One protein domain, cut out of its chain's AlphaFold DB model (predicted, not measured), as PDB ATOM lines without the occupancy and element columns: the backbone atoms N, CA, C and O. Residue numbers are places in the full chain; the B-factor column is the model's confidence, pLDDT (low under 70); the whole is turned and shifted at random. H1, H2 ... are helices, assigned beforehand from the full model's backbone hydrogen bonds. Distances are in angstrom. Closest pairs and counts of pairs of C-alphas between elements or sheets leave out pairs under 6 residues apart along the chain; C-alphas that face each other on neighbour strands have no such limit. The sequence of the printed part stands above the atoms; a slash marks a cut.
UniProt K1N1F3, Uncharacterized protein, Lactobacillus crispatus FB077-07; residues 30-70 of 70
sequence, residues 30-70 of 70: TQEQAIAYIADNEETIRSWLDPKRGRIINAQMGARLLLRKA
ATOM      1  N   THR A  30      30.566  30.047 200.616       96.44
ATOM      2  CA  THR A  30      30.953  28.757 201.195       96.44
ATOM      3  C   THR A  30      30.059  28.419 202.391       96.44
ATOM      4  O   THR A  30      29.411  29.291 202.974       96.44
ATOM      5  N   GLN A  31      30.033  27.143 202.786       95.06
ATOM      6  CA  GLN A  31      29.278  26.710 203.968       95.06
ATOM      7  C   GLN A  31      29.742  27.443 205.231       95.06
ATOM      8  O   GLN A  31      28.920  27.926 206.002       95.06
ATOM      9  N   GLU A  32      31.056  27.590 205.394       95.50
ATOM     10  CA  GLU A  32      31.670  28.298 206.520       95.50
ATOM     11  C   GLU A  32      31.252  29.772 206.558       95.50
ATOM     12  O   GLU A  32      30.832  30.263 207.604       95.50
ATOM     13  N   GLN A  33      31.278  30.459 205.410       94.31
ATOM     14  CA  GLN A  33      30.829  31.850 205.301       94.31
ATOM     15  C   GLN A  33      29.339  31.993 205.610       94.31
ATOM     16  O   GLN A  33      28.947  32.893 206.343       94.31
ATOM     17  N   ALA A  34      28.499  31.105 205.073       94.06
ATOM     18  CA  ALA A  34      27.061  31.157 205.302       94.06
ATOM     19  C   ALA A  34      26.713  30.949 206.786       94.06
ATOM     20  O   ALA A  34      25.872  31.669 207.327       94.06
ATOM     21  N   ILE A  35      27.386  30.002 207.451       94.12
ATOM     22  CA  ILE A  35      27.236  29.758 208.892       94.12
ATOM     23  C   ILE A  35      27.694  30.982 209.688       94.12
ATOM     24  O   ILE A  35      26.949  31.438 210.556       94.12
ATOM     25  N   ALA A  36      28.866  31.540 209.367       93.81
ATOM     26  CA  ALA A  36      29.390  32.732 210.029       93.81
ATOM     27  C   ALA A  36      28.431  33.924 209.884       93.81
ATOM     28  O   ALA A  36      28.032  34.512 210.885       93.81
ATOM     29  N   TYR A  37      27.942  34.209 208.672       92.69
ATOM     30  CA  TYR A  37      27.001  35.310 208.448       92.69
ATOM     31  C   TYR A  37      25.700  35.164 209.229       92.69
ATOM     32  O   TYR A  37      25.176  36.164 209.723       92.69
ATOM     33  N   ILE A  38      25.162  33.949 209.340       93.31
ATOM     34  CA  ILE A  38      23.952  33.708 210.130       93.31
ATOM     35  C   ILE A  38      24.239  33.884 211.622       93.31
ATOM     36  O   ILE A  38      23.452  34.541 212.301       93.31
ATOM     37  N   ALA A  39      25.349  33.332 212.122       93.50
ATOM     38  CA  ALA A  39      25.729  33.426 213.530       93.50
ATOM     39  C   ALA A  39      25.966  34.884 213.957       93.50
ATOM     40  O   ALA A  39      25.379  35.344 214.937       93.50
ATOM     41  N   ASP A  40      26.723  35.642 213.162       94.19
ATOM     42  CA  ASP A  40      27.063  37.043 213.437       94.19
ATOM     43  C   ASP A  40      25.844  37.977 213.375       94.19
ATOM     44  O   ASP A  40      25.864  39.084 213.914       94.19
ATOM     45  N   ASN A  41      24.757  37.546 212.723       92.44
ATOM     46  CA  ASN A  41      23.551  38.350 212.523       92.44
ATOM     47  C   ASN A  41      22.291  37.724 213.139       92.44
ATOM     48  O   ASN A  41      21.184  38.142 212.786       92.44
ATOM     49  N   GLU A  42      22.417  36.764 214.062       91.31
ATOM     50  CA  GLU A  42      21.271  36.001 214.578       91.31
ATOM     51  C   GLU A  42      20.166  36.915 215.139       91.31
ATOM     52  O   GLU A  42      18.985  36.737 214.832       91.31
ATOM     53  N   GLU A  43      20.536  37.938 215.915       89.12
ATOM     54  CA  GLU A  43      19.578  38.886 216.495       89.12
ATOM     55  C   GLU A  43      18.837  39.692 215.416       89.12
ATOM     56  O   GLU A  43      17.618  39.877 215.485       89.12
ATOM     57  N   THR A  44      19.559  40.111 214.373       89.56
ATOM     58  CA  THR A  44      18.964  40.813 213.232       89.56
ATOM     59  C   THR A  44      17.994  39.892 212.489       89.56
ATOM     60  O   THR A  44      16.863  40.295 212.217       89.56
ATOM     61  N   ILE A  45      18.384  38.644 212.220       90.44
ATOM     62  CA  ILE A  45      17.529  37.654 211.546       90.44
ATOM     63  C   ILE A  45      16.268  37.382 212.376       90.44
ATOM     64  O   ILE A  45      15.165  37.328 211.834       90.44
ATOM     65  N   ARG A  46      16.402  37.295 213.704       88.62
ATOM     66  CA  ARG A  46      15.275  37.104 214.628       88.62
ATOM     67  C   ARG A  46      14.290  38.271 214.576       88.62
ATOM     68  O   ARG A  46      13.083  38.049 214.619       88.62
ATOM     69  N   SER A  47      14.784  39.502 214.427       88.06
ATOM     70  CA  SER A  47      13.933  40.693 214.285       88.06
ATOM     71  C   SER A  47      13.088  40.698 213.005       88.06
ATOM     72  O   SER A  47      12.039  41.337 212.977       88.06
ATOM     73  N   TRP A  48      13.510  39.972 211.964       88.25
ATOM     74  CA  TRP A  48      12.772  39.864 210.701       88.25
ATOM     75  C   TRP A  48      11.611  38.877 210.757       88.25
ATOM     76  O   TRP A  48      10.740  38.916 209.893       88.25
ATOM     77  N   LEU A  49      11.601  37.988 211.747       79.31
ATOM     78  CA  LEU A  49      10.523  37.026 211.951       79.31
ATOM     79  C   LEU A  49       9.475  37.547 212.947       79.31
ATOM     80  O   LEU A  49       8.330  37.101 212.932       79.31
ATOM     81  N   ASP A  50       9.858  38.488 213.816       76.56
ATOM     82  CA  ASP A  50       8.977  39.043 214.839       76.56
ATOM     83  C   ASP A  50       8.280  40.332 214.349       76.56
ATOM     84  O   ASP A  50       8.904  41.401 214.309       76.56
ATOM     85  N   PRO A  51       6.966  40.290 214.048       66.56
ATOM     86  CA  PRO A  51       6.217  41.462 213.597       66.56
ATOM     87  C   PRO A  51       6.134  42.577 214.648       66.56
ATOM     88  O   PRO A  51       5.793  43.708 214.309       66.56
ATOM     89  N   LYS A  52       6.431  42.290 215.924       70.50
ATOM     90  CA  LYS A  52       6.485  43.306 216.985       70.50
ATOM     91  C   LYS A  52       7.819  44.044 217.029       70.50
ATOM     92  O   LYS A  52       7.880  45.123 217.613       70.50
ATOM     93  N   ARG A  53       8.881  43.468 216.461       64.50
ATOM     94  CA  ARG A  53      10.244  44.018 216.514       64.50
ATOM     95  C   ARG A  53      10.708  44.619 215.192       64.50
ATOM     96  O   ARG A  53      11.647  45.410 215.212       64.50
ATOM     97  N   GLY A  54      10.072  44.304 214.065       63.41
ATOM     98  CA  GLY A  54      10.525  44.838 212.786       63.41
ATOM     99  C   GLY A  54       9.671  44.482 211.574       63.41
ATOM    100  O   GLY A  54       8.526  44.046 211.671       63.41
ATOM    101  N   ARG A  55      10.252  44.727 210.395       74.31
ATOM    102  CA  ARG A  55       9.675  44.335 209.104       74.31
ATOM    103  C   ARG A  55       9.820  42.832 208.916       74.31
ATOM    104  O   ARG A  55      10.908  42.304 209.124       74.31
ATOM    105  N   ILE A  56       8.764  42.195 208.419       80.38
ATOM    106  CA  ILE A  56       8.844  40.814 207.949       80.38
ATOM    107  C   ILE A  56       9.654  40.799 206.653       80.38
ATOM    108  O   ILE A  56       9.267  41.428 205.665       80.38
ATOM    109  N   ILE A  57      10.795  40.116 206.672       86.38
ATOM    110  CA  ILE A  57      11.678  39.949 205.512       86.38
ATOM    111  C   ILE A  57      11.634  38.477 205.103       86.38
ATOM    112  O   ILE A  57      11.561  37.602 205.955       86.38
ATOM    113  N   ASN A  58      11.633  38.197 203.799       90.00
ATOM    114  CA  ASN A  58      11.746  36.825 203.302       90.00
ATOM    115  C   ASN A  58      13.219  36.387 203.216       90.00
ATOM    116  O   ASN A  58      14.122  37.222 203.149       90.00
ATOM    117  N   ALA A  59      13.477  35.080 203.155       90.75
ATOM    118  CA  ALA A  59      14.841  34.550 203.226       90.75
ATOM    119  C   ALA A  59      15.748  35.038 202.081       90.75
ATOM    120  O   ALA A  59      16.926  35.322 202.293       90.75
ATOM    121  N   GLN A  60      15.192  35.213 200.878       91.06
ATOM    122  CA  GLN A  60      15.916  35.735 199.711       91.06
ATOM    123  C   GLN A  60      16.436  37.158 199.935       91.06
ATOM    124  O   GLN A  60      17.591  37.466 199.638       91.06
ATOM    125  N   MET A  61      15.579  38.045 200.448       92.38
ATOM    126  CA  MET A  61      15.966  39.411 200.779       92.38
ATOM    127  C   MET A  61      16.898  39.428 201.992       92.38
ATOM    128  O   MET A  61      17.882  40.162 201.976       92.38
ATOM    129  N   GLY A  62      16.641  38.586 202.997       91.62
ATOM    130  CA  GLY A  62      17.496  38.425 204.172       91.62
ATOM    131  C   GLY A  62      18.935  38.078 203.791       91.62
ATOM    132  O   GLY A  62      19.854  38.800 204.167       91.62
ATOM    133  N   ALA A  63      19.132  37.061 202.949       92.19
ATOM    134  CA  ALA A  63      20.455  36.668 202.460       92.19
ATOM    135  C   ALA A  63      21.172  37.812 201.721       92.19
ATOM    136  O   ALA A  63      22.336  38.100 201.995       92.19
ATOM    137  N   ARG A  64      20.469  38.543 200.846       92.62
ATOM    138  CA  ARG A  64      21.042  39.716 200.155       92.62
ATOM    139  C   ARG A  64      21.410  40.853 201.109       92.62
ATOM    140  O   ARG A  64      22.383  41.558 200.858       92.62
ATOM    141  N   LEU A  65      20.634  41.064 202.172       92.12
ATOM    142  CA  LEU A  65      20.928  42.077 203.186       92.12
ATOM    143  C   LEU A  65      22.150  41.702 204.024       92.12
ATOM    144  O   LEU A  65      22.951  42.584 204.321       92.12
ATOM    145  N   LEU A  66      22.313  40.420 204.364       90.44
ATOM    146  CA  LEU A  66      23.504  39.920 205.058       90.44
ATOM    147  C   LEU A  66      24.763  40.149 204.217       90.44
ATOM    148  O   LEU A  66      25.726  40.727 204.707       90.44
ATOM    149  N   LEU A  67      24.710  39.822 202.923       89.56
ATOM    150  CA  LEU A  67      25.834  40.024 202.002       89.56
ATOM    151  C   LEU A  67      26.219  41.489 201.774       89.56
ATOM    152  O   LEU A  67      27.345  41.762 201.392       89.56
ATOM    153  N   ARG A  68      25.298  42.438 201.974       87.88
ATOM    154  CA  ARG A  68      25.605  43.877 201.878       87.88
ATOM    155  C   ARG A  68      26.283  44.439 203.124       87.88
ATOM    156  O   ARG A  68      26.815  45.542 203.054       87.88
ATOM    157  N   LYS A  69      26.143  43.762 204.264       74.06
ATOM    158  CA  LYS A  69      26.749  44.169 205.538       74.06
ATOM    159  C   LYS A  69      28.154  43.595 205.728       74.06
ATOM    160  O   LYS A  69      28.887  44.122 206.559       74.06
ATOM    161  N   ALA A  70      28.455  42.512 205.017       60.91
ATOM    162  CA  ALA A  70      29.758  41.869 204.947       60.91
ATOM    163  C   ALA A  70      30.767  42.697 204.147       60.91
ATOM    164  O   ALA A  70      31.958  42.658 204.522       60.91
TER     165      ALA A  70
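This is residues 30 to 70 of the 70 residues of an uncharacterized protein of Lactobacillus crispatus FB077-07 (UniProt K1N1F3). What is the shape? H3 lies near both H1 and H2, which make a corner at Asn 41; residues 50 to 58 fold back to H3. What is it built of? The printed part has 41 residues, all-helix in class, with H1, H2, H3 in chain order and no named strand. How large? It is compact, with a radius of gyration of the C-alphas of 10.2 A, and spans 32 by 16 by 15 A, only just a rod.

Where is the longest helix? H3, residues 59 to 69, runs 15.5 A from C-alpha 59 at (14.841, 34.550, 203.226). Where are the others? H1, residues 31 to 40, runs 14.2 A from C-alpha 31 at (29.278, 26.710, 203.968); H2, residues 42 to 49, runs 11.1 A.

How does H3 stand? It is close to but not clearly touching H1, about perpendicular at 81 degrees, the closest C-alphas, Tyr 37 and Leu 66, 6.7 A apart. It is close to but not clearly touching H2, at a steep tilt of 38 degrees, opposite ways, the closest C-alphas, Ile 45 and Gly 62, 7.4 A apart. Are the backbones in range? Every O i to N i+4 pair is within hydrogen-bond range in H1 and H3, and 3 of 4 in H2.

Is anything cut or long? The printed part has no cut, and no link is long. Where is confidence low? Residues 51, 53 to 54 and 70 are under 70.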